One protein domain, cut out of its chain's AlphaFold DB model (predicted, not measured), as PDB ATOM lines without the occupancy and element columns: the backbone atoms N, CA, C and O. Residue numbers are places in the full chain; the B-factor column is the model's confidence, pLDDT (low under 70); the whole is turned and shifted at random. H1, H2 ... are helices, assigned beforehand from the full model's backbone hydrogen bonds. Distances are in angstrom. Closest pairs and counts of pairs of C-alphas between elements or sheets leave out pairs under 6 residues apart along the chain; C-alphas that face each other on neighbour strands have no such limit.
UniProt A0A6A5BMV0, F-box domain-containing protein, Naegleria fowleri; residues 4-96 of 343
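What this domain is: This is residues 4 to 96 of the 343 residues of the protein "F-box domain-containing protein" of Naegleria fowleri (UniProt A0A6A5BMV0). One long helix, H4, makes much of the length; three short helices, H1, H2 and H3, form a small head beside its first residues. Beyond its last residue the chain runs on as a long loop, residues 73 to 91, then folds back to a short helix, H5, packed on H4. The printed part has 93 residues with five named helices, H1 to H5 in order, and no named strand: all helix. It is only just loose, close to extended, with a radius of gyration of the C-alphas of 18.1 A, and spans 58 by 24 by 24 A.

How they stand to each other: H1, residues 8 to 15, touches H4, residues 47 to 72, at residues 49 to 53 alone, at a shallow tilt of 27 degrees, the same way; closest are the C-alphas of Phe 12 and Tyr 49, 6.6 A apart. H2, residues 20 to 29, and H3, residues 31 to 37, form a helical hairpin and touch at a shallow tilt of 30 degrees, opposite ways; their closest C-alphas, of Ala 27 and Tyr 34, are 3.9 A apart. H2 and H4 are only just apart, at 8.1 A. H3 touches residues 47 to 53 of H4 alone, at a steep tilt of 54 degrees; the closest C-alphas are those of Ile 37 and Arg 50, 5.5 A apart. H5, residues 92 to 96, touches residues 55 to 59 of H4 alone, the C-alphas of Leu 59 and Leu 95 coming closest at 6.8 A. In H1, H2, H4 and H5 every O i to N i+4 pair is within hydrogen-bond range; in H3 1 of 3 is, beside 3 of 4 O i to N i+3 pairs.

Where its parts are: H1 begins at C-alpha 8 (43.673, -26.307, -26.228) and is 10.6 A long; H2 is 14.0 A and H3 10.1 A. H4 runs 38.2 A to C-alpha 72 (24.132, -11.182, 7.061). H5, 6.7 A, ends at C-alpha 96 (30.299, -7.008, -18.580).

The domain as a whole: The two C-alphas farthest apart, of Asp 5 and Ser 79, are 58.9 A apart. The printed part has no cut; the link from H4 to H5 is long, 19 residues. The pLDDT is under 70 in residues 41 to 44 and 72 to 89.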
ATOM      1  N   PRO A   4      49.391 -31.346 -21.362       84.94
ATOM      2  CA  PRO A   4      49.789 -30.634 -22.585       84.94
ATOM      3  C   PRO A   4      49.333 -31.292 -23.898       84.94
ATOM      4  O   PRO A   4      49.303 -30.623 -24.924       84.94
ATOM      5  N   ASP A   5      48.989 -32.584 -23.877       88.25
ATOM      6  CA  ASP A   5      48.564 -33.334 -25.067       88.25
ATOM      7  C   ASP A   5      47.073 -33.122 -25.388       88.25
ATOM      8  O   ASP A   5      46.579 -33.592 -26.414       88.25
ATOM      9  N   LEU A   6      46.321 -32.473 -24.491       88.88
ATOM     10  CA  LEU A   6      44.899 -32.210 -24.692       88.88
ATOM     11  C   LEU A   6      44.688 -31.099 -25.737       88.88
ATOM     12  O   LEU A   6      45.494 -30.174 -25.808       88.88
ATOM     13  N   PRO A   7      43.575 -31.114 -26.491       90.94
ATOM     14  CA  PRO A   7      43.106 -29.948 -27.236       90.94
ATOM     15  C   PRO A   7      43.092 -28.688 -26.370       90.94
ATOM     16  O   PRO A   7      42.749 -28.744 -25.183       90.94
ATOM     17  N   ILE A   8      43.447 -27.552 -26.962       85.50
ATOM     18  CA  ILE A   8      43.673 -26.307 -26.228       85.50
ATOM     19  C   ILE A   8      42.423 -25.847 -25.459       85.50
ATOM     20  O   ILE A   8      42.518 -25.403 -24.317       85.50
ATOM     21  N   GLU A   9      41.235 -26.069 -26.021       87.94
ATOM     22  CA  GLU A   9      39.941 -25.805 -25.391       87.94
ATOM     23  C   GLU A   9      39.781 -26.580 -24.078       87.94
ATOM     24  O   GLU A   9      39.337 -26.026 -23.071       87.94
ATOM     25  N   LEU A  10      40.171 -27.860 -24.074       88.56
ATOM     26  CA  LEU A  10      40.086 -28.724 -22.895       88.56
ATOM     27  C   LEU A  10      41.127 -28.339 -21.848       88.56
ATOM     28  O   LEU A  10      40.834 -28.382 -20.653       88.56
ATOM     29  N   GLN A  11      42.316 -27.904 -22.278       88.81
ATOM     30  CA  GLN A  11      43.311 -27.355 -21.358       88.81
ATOM     31  C   GLN A  11      42.739 -26.140 -20.613       88.81
ATOM     32  O   GLN A  11      42.792 -26.084 -19.385       88.81
ATOM     33  N   PHE A  12      42.111 -25.207 -21.332       86.56
ATOM     34  CA  PHE A  12      41.500 -24.017 -20.739       86.56
ATOM     35  C   PHE A  12      40.325 -24.317 -19.815       86.56
ATOM     36  O   PHE A  12      40.250 -23.749 -18.724       86.56
ATOM     37  N   GLN A  13      39.439 -25.231 -20.215       87.00
ATOM     38  CA  GLN A  13      38.328 -25.665 -19.370       87.00
ATOM     39  C   GLN A  13      38.823 -26.228 -18.039       87.00
ATOM     40  O   GLN A  13      38.270 -25.901 -16.995       87.00
ATOM     41  N   LEU A  14      39.894 -27.024 -18.050       88.19
ATOM     42  CA  LEU A  14      40.493 -27.550 -16.826       88.19
ATOM     43  C   LEU A  14      41.107 -26.435 -15.964       88.19
ATOM     44  O   LEU A  14      40.881 -26.405 -14.753       88.19
ATOM     45  N   LEU A  15      41.806 -25.472 -16.575       90.00
ATOM     46  CA  LEU A  15      42.372 -24.317 -15.866       90.00
ATOM     47  C   LEU A  15      41.293 -23.454 -15.185       90.00
ATOM     48  O   LEU A  15      41.547 -22.892 -14.120       90.00
ATOM     49  N   TRP A  16      40.066 -23.385 -15.718       88.62
ATOM     50  CA  TRP A  16      38.954 -22.679 -15.056       88.62
ATOM     51  C   TRP A  16      38.597 -23.230 -13.679       88.62
ATOM     52  O   TRP A  16      38.036 -22.495 -12.864       88.62
ATOM     53  N   TYR A  17      38.930 -24.482 -13.377       87.44
ATOM     54  CA  TYR A  17      38.642 -25.083 -12.074       87.44
ATOM     55  C   TYR A  17      39.791 -24.924 -11.070       87.44
ATOM     56  O   TYR A  17      39.568 -25.065  -9.870       87.44
ATOM     57  N   CYS A  18      40.993 -24.558 -11.522       89.25
ATOM     58  CA  CYS A  18      42.153 -24.352 -10.657       89.25
ATOM     59  C   CYS A  18      42.068 -23.030  -9.896       89.25
ATOM     60  O   CYS A  18      41.971 -21.974 -10.519       89.25
ATOM     61  N   ASP A  19      42.175 -23.053  -8.567       89.69
ATOM     62  CA  ASP A  19      42.245 -21.822  -7.781       89.69
ATOM     63  C   ASP A  19      43.385 -20.898  -8.257       89.69
ATOM     64  O   ASP A  19      44.325 -21.312  -8.937       89.69
ATOM     65  N   GLU A  20      43.296 -19.618  -7.907       87.06
ATOM     66  CA  GLU A  20      44.245 -18.607  -8.378       87.06
ATOM     67  C   GLU A  20      45.696 -18.915  -8.004       87.06
ATOM     68  O   GLU A  20      46.588 -18.722  -8.826       87.06
ATOM     69  N   LYS A  21      45.949 -19.420  -6.791       90.38
ATOM     70  CA  LYS A  21      47.306 -19.752  -6.356       90.38
ATOM     71  C   LYS A  21      47.853 -20.906  -7.189       90.38
ATOM     72  O   LYS A  21      49.002 -20.850  -7.620       90.38
ATOM     73  N   SER A  22      47.027 -21.914  -7.455       91.44
ATOM     74  CA  SER A  22      47.365 -23.022  -8.346       91.44
ATOM     75  C   SER A  22      47.644 -22.535  -9.770       91.44
ATOM     76  O   SER A  22      48.671 -22.897 -10.334       91.44
ATOM     77  N   LEU A  23      46.805 -21.655 -10.324       91.69
ATOM     78  CA  LEU A  23      47.014 -21.063 -11.650       91.69
ATOM     79  C   LEU A  23      48.322 -20.275 -11.736       91.69
ATOM     80  O   LEU A  23      49.101 -20.478 -12.663       91.69
ATOM     81  N   LEU A  24      48.586 -19.404 -10.761       90.50
ATOM     82  CA  LEU A  24      49.818 -18.622 -10.714       90.50
ATOM     83  C   LEU A  24      51.041 -19.527 -10.561       90.50
ATOM     84  O   LEU A  24      52.016 -19.354 -11.283       90.50
ATOM     85  N   ASN A  25      50.985 -20.534  -9.690       91.81
ATOM     86  CA  ASN A  25      52.073 -21.497  -9.540       91.81
ATOM     87  C   ASN A  25      52.337 -22.263 -10.840       91.81
ATOM     88  O   ASN A  25      53.493 -22.406 -11.232       91.81
ATOM     89  N   VAL A  26      51.291 -22.727 -11.529       89.44
ATOM     90  CA  VAL A  26      51.415 -23.407 -12.827       89.44
ATOM     91  C   VAL A  26      52.046 -22.476 -13.863       89.44
ATOM     92  O   VAL A  26      53.000 -22.870 -14.531       89.44
ATOM     93  N   ALA A  27      51.578 -21.229 -13.950       89.69
ATOM     94  CA  ALA A  27      52.133 -20.231 -14.859       89.69
ATOM     95  C   ALA A  27      53.619 -19.953 -14.575       89.69
ATOM     96  O   ALA A  27      54.423 -19.877 -15.499       89.69
ATOM     97  N   LEU A  28      54.001 -19.829 -13.302       88.88
ATOM     98  CA  LEU A  28      55.371 -19.506 -12.893       88.88
ATOM     99  C   LEU A  28      56.339 -20.689 -13.024       88.88
ATOM    100  O   LEU A  28      57.532 -20.481 -13.225       88.88
ATOM    101  N   THR A  29      55.849 -21.924 -12.899       89.00
ATOM    102  CA  THR A  29      56.681 -23.139 -12.971       89.00
ATOM    103  C   THR A  29      56.801 -23.698 -14.384       89.00
ATOM    104  O   THR A  29      57.789 -24.360 -14.694       89.00
ATOM    105  N   CYS A  30      55.830 -23.430 -15.260       86.31
ATOM    106  CA  CYS A  30      55.808 -23.952 -16.618       86.31
ATOM    107  C   CYS A  30      55.542 -22.840 -17.636       86.31
ATOM    108  O   CYS A  30      54.414 -22.372 -17.799       86.31
ATOM    109  N   ARG A  31      56.581 -22.487 -18.405       81.81
ATOM    110  CA  ARG A  31      56.496 -21.462 -19.456       81.81
ATOM    111  C   ARG A  31      55.408 -21.757 -20.495       81.81
ATOM    112  O   ARG A  31      54.766 -20.831 -20.964       81.81
ATOM    113  N   HIS A  32      55.148 -23.031 -20.801       83.88
ATOM    114  CA  HIS A  32      54.068 -23.413 -21.717       83.88
ATOM    115  C   HIS A  32      52.696 -22.900 -21.241       83.88
ATOM    116  O   HIS A  32      51.952 -22.317 -22.024       83.88
ATOM    117  N   PHE A  33      52.390 -23.033 -19.944       85.88
ATOM    118  CA  PHE A  33      51.121 -22.583 -19.363       85.88
ATOM    119  C   PHE A  33      51.114 -21.105 -18.967       85.88
ATOM    120  O   PHE A  33      50.037 -20.518 -18.831       85.88
ATOM    121  N   TYR A  34      52.287 -20.482 -18.823       87.44
ATOM    122  CA  TYR A  34      52.403 -19.042 -18.589       87.44
ATOM    123  C   TYR A  34      51.600 -18.249 -19.620       87.44
ATOM    124  O   TYR A  34      50.767 -17.415 -19.258       87.44
ATOM    125  N   HIS A  35      51.780 -18.569 -20.902       81.81
ATOM    126  CA  HIS A  35      51.133 -17.848 -21.993       81.81
ATOM    127  C   HIS A  35      49.603 -18.026 -22.010       81.81
ATOM    128  O   HIS A  35      48.871 -17.125 -22.418       81.81
ATOM    129  N   TYR A  36      49.098 -19.160 -21.522       85.06
ATOM    130  CA  TYR A  36      47.660 -19.421 -21.418       85.06
ATOM    131  C   TYR A  36      47.015 -18.672 -20.245       85.06
ATOM    132  O   TYR A  36      45.881 -18.205 -20.348       85.06
ATOM    133  N   ILE A  37      47.727 -18.531 -19.127       88.56
ATOM    134  CA  ILE A  37      47.165 -17.998 -17.877       88.56
ATOM    135  C   ILE A  37      47.413 -16.494 -17.738       88.56
ATOM    136  O   ILE A  37      46.508 -15.740 -17.383       88.56
ATOM    137  N   LEU A  38      48.638 -16.045 -17.994       85.81
ATOM    138  CA  LEU A  38      49.069 -14.654 -17.831       85.81
ATOM    139  C   LEU A  38      49.313 -13.991 -19.190       85.81
ATOM    140  O   LEU A  38      48.957 -12.827 -19.379       85.81
ATOM    141  N   GLY A  39      49.765 -14.779 -20.167       77.44
ATOM    142  CA  GLY A  39      50.067 -14.360 -21.535       77.44
ATOM    143  C   GLY A  39      51.318 -13.506 -21.675       77.44
ATOM    144  O   GLY A  39      51.896 -13.076 -20.682       77.44
ATOM    145  N   ASP A  40      51.709 -13.294 -22.928       70.44
ATOM    146  CA  ASP A  40      52.857 -12.476 -23.335       70.44
ATOM    147  C   ASP A  40      52.414 -11.121 -23.899       70.44
ATOM    148  O   ASP A  40      51.211 -10.857 -24.022       70.44
ATOM    149  N   GLU A  41      53.385 -10.258 -24.216       57.34
ATOM    150  CA  GLU A  41      53.138  -8.948 -24.833       57.34
ATOM    151  C   GLU A  41      52.649  -9.036 -26.291       57.34
ATOM    152  O   GLU A  41      52.017  -8.091 -26.757       57.34
ATOM    153  N   ASP A  42      52.839 -10.169 -26.976       58.41
ATOM    154  CA  ASP A  42      52.418 -10.352 -28.369       58.41
ATOM    155  C   ASP A  42      51.002 -10.944 -28.508       58.41
ATOM    156  O   ASP A  42      50.554 -11.783 -27.716       58.41
ATOM    157  N   GLU A  43      50.279 -10.496 -29.543       57.31
ATOM    158  CA  GLU A  43      48.919 -10.930 -29.870       57.31
ATOM    159  C   GLU A  43      48.843 -12.446 -30.092       57.31
ATOM    160  O   GLU A  43      49.189 -12.963 -31.150       57.31
ATOM    161  N   SER A  44      48.340 -13.166 -29.089       64.31
ATOM    162  CA  SER A  44      48.147 -14.608 -29.175       64.31
ATOM    163  C   SER A  44      46.676 -14.978 -29.373       64.31
ATOM    164  O   SER A  44      45.770 -14.398 -28.760       64.31
ATOM    165  N   GLU A  45      46.443 -16.016 -30.181       72.19
ATOM    166  CA  GLU A  45      45.133 -16.661 -30.391       72.19
ATOM    167  C   GLU A  45      44.471 -17.094 -29.067       72.19
ATOM    168  O   GLU A  45      43.253 -17.235 -28.971       72.19
ATOM    169  N   VAL A  46      45.262 -17.229 -27.998       80.94
ATOM    170  CA  VAL A  46      44.814 -17.657 -26.669       80.94
ATOM    171  C   VAL A  46      44.324 -16.530 -25.754       80.94
ATOM    172  O   VAL A  46      43.819 -16.788 -24.658       80.94
ATOM    173  N   SER A  47      44.421 -15.269 -26.187       81.50
ATOM    174  CA  SER A  47      44.037 -14.103 -25.378       81.50
ATOM    175  C   SER A  47      42.561 -14.117 -24.948       81.50
ATOM    176  O   SER A  47      42.232 -13.696 -23.832       81.50
ATOM    177  N   ALA A  48      41.672 -14.647 -25.798       82.25
ATOM    178  CA  ALA A  48      40.253 -14.805 -25.481       82.25
ATOM    179  C   ALA A  48      40.043 -15.788 -24.318       82.25
ATOM    180  O   ALA A  48      39.386 -15.447 -23.337       82.25
ATOM    181  N   TYR A  49      40.679 -16.961 -24.370       86.44
ATOM    182  CA  TYR A  49      40.561 -17.974 -23.322       86.44
ATOM    183  C   TYR A  49      41.097 -17.493 -21.974       86.44
ATOM    184  O   TYR A  49      40.436 -17.669 -20.948       86.44
ATOM    185  N   ARG A  50      42.252 -16.816 -21.976       86.38
ATOM    186  CA  ARG A  50      42.828 -16.179 -20.783       86.38
ATOM    187  C   ARG A  50      41.838 -15.219 -20.127       86.38
ATOM    188  O   ARG A  50      41.628 -15.274 -18.915       86.38
ATOM    189  N   SER A  51      41.222 -14.346 -20.927       86.81
ATOM    190  CA  SER A  51      40.203 -13.409 -20.442       86.81
ATOM    191  C   SER A  51      39.043 -14.154 -19.783       86.81
ATOM    192  O   SER A  51      38.625 -13.774 -18.691       86.81
ATOM    193  N   THR A  52      38.592 -15.263 -20.374       88.25
ATOM    194  CA  THR A  52      37.530 -16.103 -19.804       88.25
ATOM    195  C   THR A  52      37.917 -16.720 -18.456       88.25
ATOM    196  O   THR A  52      37.090 -16.713 -17.542       88.25
ATOM    197  N   ILE A  53      39.164 -17.186 -18.264       91.56
ATOM    198  CA  ILE A  53      39.630 -17.704 -16.955       91.56
ATOM    199  C   ILE A  53      39.425 -16.647 -15.862       91.56
ATOM    200  O   ILE A  53      38.797 -16.904 -14.832       91.56
ATOM    201  N   TRP A  54      39.943 -15.440 -16.085       91.75
ATOM    202  CA  TRP A  54      39.915 -14.379 -15.081       91.75
ATOM    203  C   TRP A  54      38.523 -13.780 -14.893       91.75
ATOM    204  O   TRP A  54      38.143 -13.452 -13.770       91.75
ATOM    205  N   LYS A  55      37.725 -13.707 -15.960       90.75
ATOM    206  CA  LYS A  55      36.325 -13.290 -15.889       90.75
ATOM    207  C   LYS A  55      35.498 -14.234 -15.016       90.75
ATOM    208  O   LYS A  55      34.783 -13.760 -14.139       90.75
ATOM    209  N   ASN A  56      35.675 -15.550 -15.161       89.88
ATOM    210  CA  ASN A  56      35.053 -16.545 -14.279       89.88
ATOM    211  C   ASN A  56      35.451 -16.350 -12.806       89.88
ATOM    212  O   ASN A  56      34.621 -16.476 -11.905       89.88
ATOM    213  N   ARG A  57      36.712 -15.990 -12.537       91.62
ATOM    214  CA  ARG A  57      37.191 -15.706 -11.173       91.62
ATOM    215  C   ARG A  57      36.564 -14.448 -10.580       91.62
ATOM    216  O   ARG A  57      36.173 -14.457  -9.416       91.62
ATOM    217  N   ILE A  58      36.442 -13.385 -11.372       91.88
ATOM    218  CA  ILE A  58      35.729 -12.171 -10.965       91.88
ATOM    219  C   ILE A  58      34.263 -12.484 -10.687       91.88
ATOM    220  O   ILE A  58      33.733 -12.057  -9.667       91.88
ATOM    221  N   LEU A  59      33.623 -13.272 -11.551       90.00
ATOM    222  CA  LEU A  59      32.233 -13.670 -11.376       90.00
ATOM    223  C   LEU A  59      32.016 -14.400 -10.049       90.00
ATOM    224  O   LEU A  59      31.108 -14.073  -9.290       90.00
ATOM    225  N   PHE A  60      32.898 -15.350  -9.739       89.88
ATOM    226  CA  PHE A  60      32.897 -16.046  -8.458       89.88
ATOM    227  C   PHE A  60      33.087 -15.088  -7.270       89.88
ATOM    228  O   PHE A  60      32.407 -15.237  -6.255       89.88
ATOM    229  N   LEU A  61      33.974 -14.093  -7.387       90.88
ATOM    230  CA  LEU A  61      34.188 -13.081  -6.348       90.88
ATOM    231  C   LEU A  61      32.919 -12.254  -6.095       90.88
ATOM    232  O   LEU A  61      32.516 -12.102  -4.944       90.88
ATOM    233  N   PHE A  62      32.270 -11.762  -7.153       89.12
ATOM    234  CA  PHE A  62      31.016 -11.016  -7.033       89.12
ATOM    235  C   PHE A  62      29.912 -11.867  -6.412       89.12
ATOM    236  O   PHE A  62      29.284 -11.420  -5.457       89.12
ATOM    237  N   ASN A  63      29.737 -13.108  -6.874       86.19
ATOM    238  CA  ASN A  63      28.788 -14.051  -6.275       86.19
ATOM    239  C   ASN A  63      29.100 -14.326  -4.796       86.19
ATOM    240  O   ASN A  63      28.198 -14.364  -3.968       86.19
ATOM    241  N   SER A  64      30.376 -14.409  -4.419       87.38
ATOM    242  CA  SER A  64      30.761 -14.554  -3.011       87.38
ATOM    243  C   SER A  64      30.402 -13.319  -2.176       87.38
ATOM    244  O   SER A  64      29.993 -13.458  -1.026       87.38
ATOM    245  N   PHE A  65      30.535 -12.106  -2.728       87.38
ATOM    246  CA  PHE A  65      30.126 -10.870  -2.046       87.38
ATOM    247  C   PHE A  65      28.619 -10.834  -1.810       87.38
ATOM    248  O   PHE A  65      28.158 -10.548  -0.713       87.38
ATOM    249  N   ILE A  66      27.876 -11.183  -2.847       80.88
ATOM    250  CA  ILE A  66      26.433 -11.398  -2.874       80.88
ATOM    251  C   ILE A  66      25.984 -12.364  -1.769       80.88
ATOM    252  O   ILE A  66      25.115 -12.030  -0.961       80.88
ATOM    253  N   ASP A  67      26.618 -13.533  -1.687       81.06
ATOM    254  CA  ASP A  67      26.313 -14.541  -0.674       81.06
ATOM    255  C   ASP A  67      26.621 -14.040   0.739       81.06
ATOM    256  O   ASP A  67      25.887 -14.333   1.684       81.06
ATOM    257  N   GLU A  68      27.706 -13.282   0.905       80.56
ATOM    258  CA  GLU A  68      28.079 -12.678   2.182       80.56
ATOM    259  C   GLU A  68      27.031 -11.661   2.655       80.56
ATOM    260  O   GLU A  68      26.627 -11.706   3.818       80.56
ATOM    261  N   VAL A  69      26.547 -10.800   1.753       77.12
ATOM    262  CA  VAL A  69      25.468  -9.841   2.032       77.12
ATOM    263  C   VAL A  69      24.193 -10.578   2.443       77.12
ATOM    264  O   VAL A  69      23.628 -10.295   3.500       77.12
ATOM    265  N   ASN A  70      23.773 -11.572   1.659       75.00
ATOM    266  CA  ASN A  70      22.541 -12.323   1.912       75.00
ATOM    267  C   ASN A  70      22.573 -13.116   3.225       75.00
ATOM    268  O   ASN A  70      21.549 -13.223   3.893       75.00
ATOM    269  N   LYS A  71      23.731 -13.658   3.623       75.38
ATOM    270  CA  LYS A  71      23.888 -14.368   4.908       75.38
ATOM    271  C   LYS A  71      23.749 -13.450   6.123       75.38
ATOM    272  O   LYS A  71      23.387 -13.926   7.195       75.38
ATOM    273  N   LYS A  72      24.110 -12.174   5.976       69.62
ATOM    274  CA  LYS A  72      24.132 -11.182   7.061       69.62
ATOM    275  C   LYS A  72      22.830 -10.392   7.168       69.62
ATOM    276  O   LYS A  72      22.547  -9.843   8.232       69.62
ATOM    277  N   ALA A  73      22.042 -10.343   6.097       63.12
ATOM    278  CA  ALA A  73      20.693  -9.809   6.148       63.12
ATOM    279  C   ALA A  73      19.832 -10.672   7.093       63.12
ATOM    280  O   ALA A  73      19.864 -11.903   6.996       63.12
ATOM    281  N   PRO A  74      19.075 -10.074   8.030       57.59
ATOM    282  CA  PRO A  74      18.150 -10.838   8.853       57.59
ATOM    283  C   PRO A  74      17.152 -11.564   7.946       57.59
ATOM    284  O   PRO A  74      16.645 -10.983   6.985       57.59
ATOM    285  N   LEU A  75      16.871 -12.836   8.251       53.28
ATOM    286  CA  LEU A  75      15.813 -13.588   7.575       53.28
ATOM    287  C   LEU A  75      14.534 -12.742   7.609       53.28
ATOM    288  O   LEU A  75      14.180 -12.261   8.693       53.28
ATOM    289  N   PRO A  76      13.849 -12.534   6.471       48.88
ATOM    290  CA  PRO A  76      12.641 -11.733   6.464       48.88
ATOM    291  C   PRO A  76      11.644 -12.373   7.432       48.88
ATOM    292  O   PRO A  76      11.163 -13.488   7.219       48.88
ATOM    293  N   SER A  77      11.333 -11.671   8.524       45.22
ATOM    294  CA  SER A  77      10.066 -11.899   9.203       45.22
ATOM    295  C   SER A  77       8.965 -11.664   8.169       45.22
ATOM    296  O   SER A  77       9.138 -10.859   7.254       45.22
ATOM    297  N   ALA A  78       7.825 -12.345   8.285       46.50
ATOM    298  CA  ALA A  78       6.731 -12.272   7.307       46.50
ATOM    299  C   ALA A  78       6.169 -10.845   7.044       46.50
ATOM    300  O   ALA A  78       5.267 -10.685   6.227       46.50
ATOM    301  N   SER A  79       6.688  -9.823   7.733       41.56
ATOM    302  CA  SER A  79       6.357  -8.401   7.625       41.56
ATOM    303  C   SER A  79       7.535  -7.486   7.234       41.56
ATOM    304  O   SER A  79       7.345  -6.275   7.167       41.56
ATOM    305  N   SER A  80       8.741  -8.018   7.003       43.06
ATOM    306  CA  SER A  80       9.930  -7.241   6.622       43.06
ATOM    307  C   SER A  80      10.123  -7.270   5.105       43.06
ATOM    308  O   SER A  80      10.556  -8.270   4.538       43.06
ATOM    309  N   GLU A  81       9.783  -6.163   4.446       46.00
ATOM    310  CA  GLU A  81       9.901  -5.960   2.996       46.00
ATOM    311  C   GLU A  81      11.314  -5.571   2.540       46.00
ATOM    312  O   GLU A  81      11.454  -5.019   1.456       46.00
ATOM    313  N   ALA A  82      12.376  -5.803   3.319       47.72
ATOM    314  CA  ALA A  82      13.721  -5.621   2.778       47.72
ATOM    315  C   ALA A  82      13.947  -6.731   1.739       47.72
ATOM    316  O   ALA A  82      14.054  -7.900   2.127       47.72
ATOM    317  N   PRO A  83      13.962  -6.430   0.424       48.88
ATOM    318  CA  PRO A  83      14.149  -7.476  -0.556       48.88
ATOM    319  C   PRO A  83      15.564  -8.012  -0.355       48.88
ATOM    320  O   PRO A  83      16.544  -7.291  -0.557       48.88
ATOM    321  N   LEU A  84      15.671  -9.286   0.043       54.94
ATOM    322  CA  LEU A  84      16.892 -10.047  -0.193       54.94
ATOM    323  C   LEU A  84      17.274  -9.785  -1.639       54.94
ATOM    324  O   LEU A  84      16.410  -9.786  -2.522       54.94
ATOM    325  N   VAL A  85      18.549  -9.507  -1.864       58.16
ATOM    326  CA  VAL A  85      19.044  -9.228  -3.199       58.16
ATOM    327  C   VAL A  85      18.685 -10.456  -4.029       58.16
ATOM    328  O   VAL A  85      19.184 -11.555  -3.779       58.16
ATOM    329  N   LYS A  86      17.710 -10.313  -4.932       54.06
ATOM    330  CA  LYS A  86      17.266 -11.411  -5.782       54.06
ATOM    331  C   LYS A  86      18.363 -11.631  -6.801       54.06
ATOM    332  O   LYS A  86      18.451 -10.994  -7.841       54.06
ATOM    333  N   LEU A  87      19.280 -12.486  -6.404       52.34
ATOM    334  CA  LEU A  87      20.456 -12.819  -7.165       52.34
ATOM    335  C   LEU A  87      20.173 -14.182  -7.746       52.34
ATOM    336  O   LEU A  87      20.559 -15.210  -7.195       52.34
ATOM    337  N   SER A  88      19.532 -14.205  -8.908       51.75
ATOM    338  CA  SER A  88      20.055 -15.144  -9.890       51.75
ATOM    339  C   SER A  88      21.540 -14.799  -9.993       51.75
ATOM    340  O   SER A  88      21.838 -13.685 -10.405       51.75
ATOM    341  N   ALA A  89      22.428 -15.648  -9.469       62.12
ATOM    342  CA  ALA A  89      23.869 -15.403  -9.390       62.12
ATOM    343  C   ALA A  89      24.366 -14.573 -10.583       62.12
ATOM    344  O   ALA A  89      24.003 -14.901 -11.716       62.12
ATOM    345  N   PHE A  90      25.147 -13.517 -10.317       75.25
ATOM    346  CA  PHE A  90      25.731 -12.655 -11.345       75.25
ATOM    347  C   PHE A  90      26.255 -13.556 -12.461       75.25
ATOM    348  O   PHE A  90      27.048 -14.473 -12.203       75.25
ATOM    349  N   LYS A  91      25.755 -13.343 -13.677       81.94
ATOM    350  CA  LYS A  91      26.164 -14.082 -14.866       81.94
ATOM    351  C   LYS A  91      27.231 -13.306 -15.609       81.94
ATOM    352  O   LYS A  91      27.487 -12.126 -15.375       81.94
ATOM    353  N   GLU A  92      27.854 -13.987 -16.555       79.81
ATOM    354  CA  GLU A  92      28.902 -13.401 -17.375       79.81
ATOM    355  C   GLU A  92      28.431 -12.139 -18.144       79.81
ATOM    356  O   GLU A  92      29.202 -11.187 -18.302       79.81
ATOM    357  N   SER A  93      27.160 -12.108 -18.571       80.12
ATOM    358  CA  SER A  93      26.498 -10.946 -19.190       80.12
ATOM    359  C   SER A  93      26.390  -9.750 -18.244       80.12
ATOM    360  O   SER A  93      26.613  -8.606 -18.647       80.12
ATOM    361  N   ASP A  94      26.082 -10.025 -16.980       80.31
ATOM    362  CA  ASP A  94      25.836  -9.014 -15.953       80.31
ATOM    363  C   ASP A  94      27.163  -8.387 -15.525       80.31
ATOM    364  O   ASP A  94      27.249  -7.183 -15.309       80.31
ATOM    365  N   LEU A  95      28.240  -9.183 -15.507       84.00
ATOM    366  CA  LEU A  95      29.586  -8.702 -15.210       84.00
ATOM    367  C   LEU A  95      30.094  -7.690 -16.244       84.00
ATOM    368  O   LEU A  95      30.651  -6.664 -15.863       84.00
ATOM    369  N   ASN A  96      29.917  -7.965 -17.539       83.06
ATOM    370  CA  ASN A  96      30.299  -7.008 -18.580       83.06
ATOM    371  C   ASN A  96      29.493  -5.712 -18.453       83.06
ATOM    372  O   ASN A  96      30.069  -4.631 -18.433       83.06
TER     373      ASN A  96